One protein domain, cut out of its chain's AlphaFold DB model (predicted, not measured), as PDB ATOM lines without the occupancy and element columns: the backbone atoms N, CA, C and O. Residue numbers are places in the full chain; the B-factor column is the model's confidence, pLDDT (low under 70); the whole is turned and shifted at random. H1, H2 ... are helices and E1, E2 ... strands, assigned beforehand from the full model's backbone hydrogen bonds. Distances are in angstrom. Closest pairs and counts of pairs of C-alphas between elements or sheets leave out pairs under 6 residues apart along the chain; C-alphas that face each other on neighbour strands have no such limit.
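This is residues 182 to 254 of the 254 residues of an uncharacterized protein of Spirosoma oryzae (UniProt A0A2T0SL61). A strongly twisted sheet of four strands is folded into a V by a sharp bend in its longest strand, E1: the first part of E1 pairs with E4 in one arm, and the rest joins E2 and E3 in the other. The short helix H1 grazes the sheet on the way into E4, and H2 follows at the far end of E4, near the start of E1. The printed part has 73 residues, with E1, E2, E3, H1, E4 and H2 along the chain; the order across the sheet is E3, E2, E1, E4, all antiparallel. The class is mixed, helices and strands, and the whole is compact, with a radius of gyration of the C-alphas of 12.8 A and spans of 34 by 27 by 22 A.

E1, residues 182 to 195, bends by 99 degrees at residue 187. Its residues 182 to 187 pair with E4, residues 239 to 245, where N 184 and O 242 are 2.8 A apart, within hydrogen-bond range. Its residues 188 to 195 pair with E2, residues 201 to 208, in a hairpin, with N 205 and O 192 at 2.8 A. E2 forms a second hairpin with E3, residues 211 to 219, with N 206 and O 216 at 2.8 A; E1, E2 and E3 make a meander, each strand the antiparallel neighbour of the one before. The edge strands E3 and E4 are apart. H1, residues 230 to 233, only grazes the sheet; its closest C-alpha pair with E1 is Ile 191 and Pro 231, 6.7 A. H2, residues 246 to 253, also only grazes it; the closest C-alphas of E1 and H2, Val 182 and Ala 246, are 5.5 A apart. In H2 every O i to N i+4 pair is within hydrogen-bond range; H1 is too short for one.

E1 begins at C-alpha 182 (-48.018, 86.535, 11.753) and measures 27.6 A; E2 measures 21.8 A, E3 19.8 A and E4 19.3 A. H2 measures 10.6 A and ends at C-alpha 253 (-45.996, 83.325, -0.663).

The C-alphas farthest apart, Thr 229 and Ser 254, are 34.1 A apart. The printed part has no cut, and no link is long. Confidence is under 70 at residues 197 to 199, 223 to 237 and 245 to 254.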
ATOM      1  N   VAL A 182     -46.742  86.954  12.327       73.62
ATOM      2  CA  VAL A 182     -48.018  86.535  11.753       73.62
ATOM      3  C   VAL A 182     -48.368  85.203  12.388       73.62
ATOM      4  O   VAL A 182     -47.560  84.273  12.398       73.62
ATOM      5  N   GLN A 183     -49.568  85.132  12.953       79.19
ATOM      6  CA  GLN A 183     -50.121  83.896  13.479       79.19
ATOM      7  C   GLN A 183     -50.867  83.185  12.353       79.19
ATOM      8  O   GLN A 183     -51.824  83.722  11.799       79.19
ATOM      9  N   LEU A 184     -50.413  81.986  12.011       76.69
ATOM     10  CA  LEU A 184     -51.114  81.077  11.118       76.69
ATOM     11  C   LEU A 184     -51.792  80.013  11.963       76.69
ATOM     12  O   LEU A 184     -51.122  79.154  12.533       76.69
ATOM     13  N   SER A 185     -53.113  80.075  12.048       79.25
ATOM     14  CA  SER A 185     -53.907  79.034  12.691       79.25
ATOM     15  C   SER A 185     -54.447  78.084  11.635       79.25
ATOM     16  O   SER A 185     -55.033  78.524  10.648       79.25
ATOM     17  N   GLY A 186     -54.251  76.788  11.846       80.06
ATOM     18  CA  GLY A 186     -54.724  75.773  10.919       80.06
ATOM     19  C   GLY A 186     -54.784  74.384  11.529       80.06
ATOM     20  O   GLY A 186     -54.251  74.123  12.609       80.06
ATOM     21  N   THR A 187     -55.457  73.492  10.828       82.25
ATOM     22  CA  THR A 187     -55.590  72.085  11.170       82.25
ATOM     23  C   THR A 187     -54.356  71.342  10.674       82.25
ATOM     24  O   THR A 187     -53.991  71.439   9.502       82.25
ATOM     25  N   LEU A 188     -53.683  70.599  11.553       80.00
ATOM     26  CA  LEU A 188     -52.515  69.813  11.159       80.00
ATOM     27  C   LEU A 188     -52.917  68.733  10.143       80.00
ATOM     28  O   LEU A 188     -53.687  67.833  10.470       80.00
ATOM     29  N   SER A 189     -52.369  68.799   8.929       80.56
ATOM     30  CA  SER A 189     -52.623  67.805   7.881       80.56
ATOM     31  C   SER A 189     -51.575  66.693   7.876       80.56
ATOM     32  O   SER A 189     -51.887  65.545   7.571       80.56
ATOM     33  N   SER A 190     -50.314  67.013   8.181       78.00
ATOM     34  CA  SER A 190     -49.259  66.008   8.312       78.00
ATOM     35  C   SER A 190     -48.109  66.473   9.199       78.00
ATOM     36  O   SER A 190     -47.738  67.649   9.219       78.00
ATOM     37  N   ILE A 191     -47.520  65.514   9.916       78.94
ATOM     38  CA  ILE A 191     -46.280  65.687  10.668       78.94
ATOM     39  C   ILE A 191     -45.286  64.609  10.245       78.94
ATOM     40  O   ILE A 191     -45.570  63.415  10.308       78.94
ATOM     41  N   ARG A 192     -44.099  65.022   9.793       80.75
ATOM     42  CA  ARG A 192     -43.028  64.104   9.393       80.75
ATOM     43  C   ARG A 192     -41.769  64.379  10.195       80.75
ATOM     44  O   ARG A 192     -41.268  65.501  10.233       80.75
ATOM     45  N   LYS A 193     -41.219  63.333  10.805       78.88
ATOM     46  CA  LYS A 193     -39.908  63.391  11.453       78.88
ATOM     47  C   LYS A 193     -38.827  63.626  10.399       78.88
ATOM     48  O   LYS A 193     -38.759  62.892   9.416       78.88
ATOM     49  N   THR A 194     -37.966  64.610  10.633       75.88
ATOM     50  CA  THR A 194     -36.801  64.879   9.786       75.88
ATOM     51  C   THR A 194     -35.541  64.381  10.485       75.88
ATOM     52  O   THR A 194     -35.311  64.635  11.675       75.88
ATOM     53  N   THR A 195     -34.730  63.635   9.742       76.62
ATOM     54  CA  THR A 195     -33.427  63.128  10.178       76.62
ATOM     55  C   THR A 195     -32.342  63.618   9.230       76.62
ATOM     56  O   THR A 195     -32.584  63.781   8.036       76.62
ATOM     57  N   ASN A 196     -31.138  63.848   9.751       74.50
ATOM     58  CA  ASN A 196     -29.978  64.142   8.910       74.50
ATOM     59  C   ASN A 196     -29.460  62.861   8.223       74.50
ATOM     60  O   ASN A 196     -29.826  61.753   8.618       74.50
ATOM     61  N   ARG A 197     -28.534  63.004   7.264       69.38
ATOM     62  CA  ARG A 197     -27.795  61.902   6.611       69.38
ATOM     63  C   ARG A 197     -27.172  60.916   7.608       69.38
ATOM     64  O   ARG A 197     -27.028  59.746   7.294       69.38
ATOM     65  N   SER A 198     -26.863  61.371   8.823       69.88
ATOM     66  CA  SER A 198     -26.308  60.565   9.918       69.88
ATOM     67  C   SER A 198     -27.365  59.889  10.818       69.88
ATOM     68  O   SER A 198     -27.070  59.649  11.986       69.88
ATOM     69  N   SER A 199     -28.614  59.733  10.349       67.62
ATOM     70  CA  SER A 199     -29.794  59.226  11.090       67.62
ATOM     71  C   SER A 199     -30.144  59.949  12.408       67.62
ATOM     72  O   SER A 199     -31.064  59.560  13.132       67.62
ATOM     73  N   SER A 200     -29.478  61.070  12.701       74.81
ATOM     74  CA  SER A 200     -29.732  61.884  13.889       74.81
ATOM     75  C   SER A 200     -31.010  62.715  13.729       74.81
ATOM     76  O   SER A 200     -31.276  63.296  12.676       74.81
ATOM     77  N   TYR A 201     -31.832  62.765  14.783       74.81
ATOM     78  CA  TYR A 201     -33.072  63.549  14.804       74.81
ATOM     79  C   TYR A 201     -32.773  65.052  14.809       74.81
ATOM     80  O   TYR A 201     -32.213  65.567  15.783       74.81
ATOM     81  N   THR A 202     -33.178  65.747  13.743       77.81
ATOM     82  CA  THR A 202     -32.938  67.186  13.560       77.81
ATOM     83  C   THR A 202     -34.167  68.045  13.822       77.81
ATOM     84  O   THR A 202     -34.009  69.214  14.175       77.81
ATOM     85  N   GLY A 203     -35.371  67.483  13.706       81.75
ATOM     86  CA  GLY A 203     -36.623  68.212  13.897       81.75
ATOM     87  C   GLY A 203     -37.807  67.531  13.218       81.75
ATOM     88  O   GLY A 203     -37.742  66.354  12.859       81.75
ATOM     89  N   PHE A 204     -38.884  68.276  13.004       79.25
ATOM     90  CA  PHE A 204     -40.081  67.795  12.315       79.25
ATOM     91  C   PHE A 204     -40.581  68.829  11.312       79.25
ATOM     92  O   PHE A 204     -40.364  70.030  11.461       79.25
ATOM     93  N   THR A 205     -41.243  68.332  10.279       82.88
ATOM     94  CA  THR A 205     -41.910  69.144   9.269       82.88
ATOM     95  C   THR A 205     -43.411  69.007   9.461       82.88
ATOM     96  O   THR A 205     -43.921  67.887   9.519       82.88
ATOM     97  N   LEU A 206     -44.093  70.141   9.577       81.69
ATOM     98  CA  LEU A 206     -45.540  70.263   9.692       81.69
ATOM     99  C   LEU A 206     -46.124  70.779   8.379       81.69
ATOM    100  O   LEU A 206     -45.519  71.618   7.707       81.69
ATOM    101  N   ARG A 207     -47.333  70.332   8.062       81.00
ATOM    102  CA  ARG A 207     -48.171  70.892   7.002       81.00
ATOM    103  C   ARG A 207     -49.547  71.194   7.583       81.00
ATOM    104  O   ARG A 207     -50.063  70.397   8.369       81.00
ATOM    105  N   LEU A 208     -50.094  72.355   7.243       82.00
ATOM    106  CA  LEU A 208     -51.436  72.774   7.649       82.00
ATOM    107  C   LEU A 208     -52.399  72.546   6.481       82.00
ATOM    108  O   LEU A 208     -52.026  72.770   5.331       82.00
ATOM    109  N   ALA A 209     -53.626  72.115   6.765       81.19
ATOM    110  CA  ALA A 209     -54.635  71.823   5.747       81.19
ATOM    111  C   ALA A 209     -55.049  73.076   4.959       81.19
ATOM    112  O   ALA A 209     -55.277  73.010   3.757       81.19
ATOM    113  N   GLU A 210     -55.095  74.223   5.634       81.81
ATOM    114  CA  GLU A 210     -55.455  75.531   5.084       81.81
ATOM    115  C   GLU A 210     -54.322  76.142   4.240       81.81
ATOM    116  O   GLU A 210     -54.556  77.071   3.473       81.81
ATOM    117  N   TYR A 211     -53.104  75.599   4.351       79.88
ATOM    118  CA  TYR A 211     -51.913  76.037   3.621       79.88
ATOM    119  C   TYR A 211     -51.210  74.829   2.988       79.88
ATOM    120  O   TYR A 211     -50.086  74.490   3.382       79.88
ATOM    121  N   PRO A 212     -51.852  74.144   2.020       76.00
ATOM    122  CA  PRO A 212     -51.326  72.909   1.466       76.00
ATOM    123  C   PRO A 212     -49.980  73.132   0.773       76.00
ATOM    124  O   PRO A 212     -49.133  72.254   0.845       76.00
ATOM    125  N   ASP A 213     -49.702  74.281   0.173       77.31
ATOM    126  CA  ASP A 213     -48.440  74.476  -0.557       77.31
ATOM    127  C   ASP A 213     -47.228  74.730   0.356       77.31
ATOM    128  O   ASP A 213     -46.083  74.757  -0.098       77.31
ATOM    129  N   PHE A 214     -47.450  74.844   1.669       75.12
ATOM    130  CA  PHE A 214     -46.426  75.230   2.631       75.12
ATOM    131  C   PHE A 214     -46.039  74.085   3.558       75.12
ATOM    132  O   PHE A 214     -46.873  73.381   4.125       75.12
ATOM    133  N   THR A 215     -44.732  73.937   3.769       78.19
ATOM    134  CA  THR A 215     -44.181  73.048   4.792       78.19
ATOM    135  C   THR A 215     -43.377  73.857   5.802       78.19
ATOM    136  O   THR A 215     -42.475  74.622   5.456       78.19
ATOM    137  N   PHE A 216     -43.718  73.696   7.075       79.31
ATOM    138  CA  PHE A 216     -43.102  74.410   8.185       79.31
ATOM    139  C   PHE A 216     -42.119  73.480   8.882       79.31
ATOM    140  O   PHE A 216     -42.499  72.414   9.356       79.31
ATOM    141  N   TYR A 217     -40.847  73.865   8.938       82.50
ATOM    142  CA  TYR A 217     -39.811  73.058   9.571       82.50
ATOM    143  C   TYR A 217     -39.464  73.612  10.949       82.50
ATOM    144  O   TYR A 217     -39.006  74.746  11.066       82.50
ATOM    145  N   ALA A 218     -39.644  72.789  11.976       76.69
ATOM    146  CA  ALA A 218     -39.287  73.105  13.349       76.69
ATOM    147  C   ALA A 218     -37.994  72.371  13.725       76.69
ATOM    148  O   ALA A 218     -37.935  71.136  13.746       76.69
ATOM    149  N   ARG A 219     -36.935  73.134  14.014       79.00
ATOM    150  CA  ARG A 219     -35.624  72.584  14.383       79.00
ATOM    151  C   ARG A 219     -35.617  72.164  15.844       79.00
ATOM    152  O   ARG A 219     -35.984  72.939  16.714       79.00
ATOM    153  N   ARG A 220     -35.058  70.986  16.139       75.25
ATOM    154  CA  ARG A 220     -34.920  70.473  17.513       75.25
ATOM    155  C   ARG A 220     -34.282  71.484  18.471       75.25
ATOM    156  O   ARG A 220     -34.708  71.582  19.609       75.25
ATOM    157  N   LYS A 221     -33.242  72.191  18.019       77.62
ATOM    158  CA  LYS A 221     -32.435  73.096  18.856       77.62
ATOM    159  C   LYS A 221     -33.183  74.350  19.327       77.62
ATOM    160  O   LYS A 221     -32.687  75.017  20.222       77.62
ATOM    161  N   GLU A 222     -34.316  74.681  18.713       72.38
ATOM    162  CA  GLU A 222     -35.086  75.898  19.017       72.38
ATOM    163  C   GLU A 222     -36.102  75.688  20.147       72.38
ATOM    164  O   GLU A 222     -36.728  76.644  20.592       72.38
ATOM    165  N   PHE A 223     -36.251  74.454  20.634       68.44
ATOM    166  CA  PHE A 223     -37.191  74.104  21.691       68.44
ATOM    167  C   PHE A 223     -36.436  73.496  22.869       68.44
ATOM    168  O   PHE A 223     -35.612  72.595  22.698       68.44
ATOM    169  N   THR A 224     -36.733  73.999  24.064       61.50
ATOM    170  CA  THR A 224     -36.149  73.523  25.325       61.50
ATOM    171  C   THR A 224     -36.633  72.111  25.666       61.50
ATOM    172  O   THR A 224     -35.874  71.305  26.202       61.50
ATOM    173  N   ASP A 225     -37.866  71.780  25.277       68.88
ATOM    174  CA  ASP A 225     -38.475  70.478  25.530       68.88
ATOM    175  C   ASP A 225     -38.136  69.436  24.458       68.88
ATOM    176  O   ASP A 225     -37.878  69.727  23.284       68.88
ATOM    177  N   SER A 226     -38.169  68.162  24.856       64.06
ATOM    178  CA  SER A 226     -37.908  67.045  23.949       64.06
ATOM    179  C   SER A 226     -39.011  66.917  22.896       64.06
ATOM    180  O   SER A 226     -40.009  66.229  23.081       64.06
ATOM    181  N   LEU A 227     -38.770  67.482  21.712       64.12
ATOM    182  CA  LEU A 227     -39.646  67.373  20.536       64.12
ATOM    183  C   LEU A 227     -39.838  65.937  20.005       64.12
ATOM    184  O   LEU A 227     -40.465  65.750  18.966       64.12
ATOM    185  N   ARG A 228     -39.253  64.912  20.637       61.12
ATOM    186  CA  ARG A 228     -39.368  63.512  20.190       61.12
ATOM    187  C   ARG A 228     -40.764  62.936  20.414       61.12
ATOM    188  O   ARG A 228     -41.165  62.057  19.659       61.12
ATOM    189  N   THR A 229     -41.476  63.415  21.432       63.03
ATOM    190  CA  THR A 229     -42.822  62.945  21.790       63.03
ATOM    191  C   THR A 229     -43.927  63.734  21.092       63.03
ATOM    192  O   THR A 229     -45.062  63.273  21.063       63.03
ATOM    193  N   LEU A 230     -43.600  64.875  20.472       66.69
ATOM    194  CA  LEU A 230     -44.564  65.767  19.825       66.69
ATOM    195  C   LEU A 230     -45.452  65.057  18.782       66.69
ATOM    196  O   LEU A 230     -46.662  65.244  18.833       66.69
ATOM    197  N   PRO A 231     -44.926  64.182  17.898       65.00
ATOM    198  CA  PRO A 231     -45.773  63.457  16.948       65.00
ATOM    199  C   PRO A 231     -46.778  62.508  17.610       65.00
ATOM    200  O   PRO A 231     -47.836  62.274  17.046       65.00
ATOM    201  N   TYR A 232     -46.461  61.987  18.797       64.81
ATOM    202  CA  TYR A 232     -47.336  61.092  19.560       64.81
ATOM    203  C   TYR A 232     -48.337  61.864  20.432       64.81
ATOM    204  O   TYR A 232     -49.421  61.366  20.718       64.81
ATOM    205  N   ALA A 233     -47.989  63.088  20.841       63.34
ATOM    206  CA  ALA A 233     -48.874  63.983  21.584       63.34
ATOM    207  C   ALA A 233     -49.962  64.611  20.691       63.34
ATOM    208  O   ALA A 233     -51.046  64.932  21.169       63.34
ATOM    209  N   LEU A 234     -49.701  64.757  19.390       65.50
ATOM    210  CA  LEU A 234     -50.613  65.355  18.404       65.50
ATOM    211  C   LEU A 234     -51.570  64.312  17.783       65.50
ATOM    212  O   LEU A 234     -51.811  64.326  16.578       65.50
ATOM    213  N   ASN A 235     -52.100  63.393  18.599       53.62
ATOM    214  CA  ASN A 235     -52.811  62.178  18.161       53.62
ATOM    215  C   ASN A 235     -54.241  62.383  17.603       53.62
ATOM    216  O   ASN A 235     -54.915  61.415  17.274       53.62
ATOM    217  N   TYR A 236     -54.708  63.619  17.466       57.50
ATOM    218  CA  TYR A 236     -55.990  64.002  16.855       57.50
ATOM    219  C   TYR A 236     -55.797  65.382  16.250       57.50
ATOM    220  O   TYR A 236     -55.133  66.158  16.932       57.50
ATOM    221  N   PRO A 237     -56.328  65.702  15.050       58.06
ATOM    222  CA  PRO A 237     -55.928  66.871  14.262       58.06
ATOM    223  C   PRO A 237     -56.072  68.150  15.094       58.06
ATOM    224  O   PRO A 237     -57.167  68.712  15.185       58.06
ATOM    225  N   PRO A 238     -54.993  68.610  15.749       70.44
ATOM    226  CA  PRO A 238     -55.101  69.725  16.650       70.44
ATOM    227  C   PRO A 238     -55.034  70.975  15.788       70.44
ATOM    228  O   PRO A 238     -54.258  71.058  14.829       70.44
ATOM    229  N   ARG A 239     -55.853  71.967  16.129       73.25
ATOM    230  CA  ARG A 239     -55.628  73.310  15.608       73.25
ATOM    231  C   ARG A 239     -54.322  73.815  16.198       73.25
ATOM    232  O   ARG A 239     -54.185  73.915  17.416       73.25
ATOM    233  N   LEU A 240     -53.364  74.100  15.331       74.88
ATOM    234  CA  LEU A 240     -52.073  74.649  15.702       74.88
ATOM    235  C   LEU A 240     -52.022  76.103  15.270       74.88
ATOM    236  O   LEU A 240     -52.393  76.435  14.145       74.88
ATOM    237  N   THR A 241     -51.528  76.955  16.162       76.94
ATOM    238  CA  THR A 241     -51.165  78.329  15.829       76.94
ATOM    239  C   THR A 241     -49.654  78.393  15.695       76.94
ATOM    240  O   THR A 241     -48.924  78.231  16.672       76.94
ATOM    241  N   LEU A 242     -49.185  78.595  14.468       75.69
ATOM    242  CA  LEU A 242     -47.782  78.802  14.154       75.69
ATOM    243  C   LEU A 242     -47.498  80.296  14.120       75.69
ATOM    244  O   LEU A 242     -48.146  81.051  13.399       75.69
ATOM    245  N   THR A 243     -46.498  80.715  14.880       76.00
ATOM    246  CA  THR A 243     -46.058  82.106  14.912       76.00
ATOM    247  C   THR A 243     -44.820  82.235  14.039       76.00
ATOM    248  O   THR A 243     -43.754  81.735  14.390       76.00
ATOM    249  N   ILE A 244     -44.965  82.881  12.885       72.88
ATOM    250  CA  ILE A 244     -43.886  83.059  11.909       72.88
ATOM    251  C   ILE A 244     -43.588  84.539  11.702       72.88
ATOM    252  O   ILE A 244     -44.426  85.405  11.945       72.88
ATOM    253  N   ARG A 245     -42.383  84.855  11.233       69.44
ATOM    254  CA  ARG A 245     -42.019  86.236  10.904       69.44
ATOM    255  C   ARG A 245     -42.757  86.659   9.630       69.44
ATOM    256  O   ARG A 245     -42.744  85.924   8.646       69.44
ATOM    257  N   ALA A 246     -43.354  87.853   9.615       67.69
ATOM    258  CA  ALA A 246     -44.057  88.386   8.440       67.69
ATOM    259  C   ALA A 246     -43.177  88.423   7.180       67.69
ATOM    260  O   ALA A 246     -43.681  88.236   6.076       67.69
ATOM    261  N   TYR A 247     -41.868  88.644   7.341       65.62
ATOM    262  CA  TYR A 247     -40.902  88.614   6.243       65.62
ATOM    263  C   TYR A 247     -40.810  87.226   5.586       65.62
ATOM    264  O   TYR A 247     -40.920  87.119   4.365       65.62
ATOM    265  N   ASP A 248     -40.691  86.162   6.388       64.88
ATOM    266  CA  ASP A 248     -40.627  84.775   5.901       64.88
ATOM    267  C   ASP A 248     -41.952  84.334   5.264       64.88
ATOM    268  O   ASP A 248     -41.961  83.520   4.345       64.88
ATOM    269  N   PHE A 249     -43.075  84.878   5.744       66.50
ATOM    270  CA  PHE A 249     -44.390  84.673   5.137       66.50
ATOM    271  C   PHE A 249     -44.473  85.340   3.757       66.50
ATOM    272  O   PHE A 249     -44.827  84.686   2.783       66.50
ATOM    273  N   ARG A 250     -44.099  86.626   3.651       61.16
ATOM    274  CA  ARG A 250     -44.159  87.390   2.393       61.16
ATOM    275  C   ARG A 250     -43.249  86.814   1.312       61.16
ATOM    276  O   ARG A 250     -43.702  86.638   0.194       61.16
ATOM    277  N   THR A 251     -42.004  86.497   1.658       61.69
ATOM    278  CA  THR A 251     -40.998  85.998   0.700       61.69
ATOM    279  C   THR A 251     -41.263  84.583   0.191       61.69
ATOM    280  O   THR A 251     -40.714  84.209  -0.837       61.69
ATOM    281  N   LYS A 252     -42.066  83.782   0.902       58.47
ATOM    282  CA  LYS A 252     -42.416  82.416   0.482       58.47
ATOM    283  C   LYS A 252     -43.764  82.312  -0.231       58.47
ATOM    284  O   LYS A 252     -44.006  81.286  -0.854       58.47
ATOM    285  N   ILE A 253     -44.637  83.311  -0.088       54.34
ATOM    286  CA  ILE A 253     -45.996  83.325  -0.663       54.34
ATOM    287  C   ILE A 253     -46.085  84.178  -1.937       54.34
ATOM    288  O   ILE A 253     -47.016  83.980  -2.712       54.34
ATOM    289  N   SER A 254     -45.143  85.104  -2.166       44.28
ATOM    290  CA  SER A 254     -44.954  85.762  -3.471       44.28
ATOM    291  C   SER A 254     -44.260  84.841  -4.464       44.28
ATOM    292  O   SER A 254     -44.704  84.802  -5.628       44.28
TER     293      SER A 254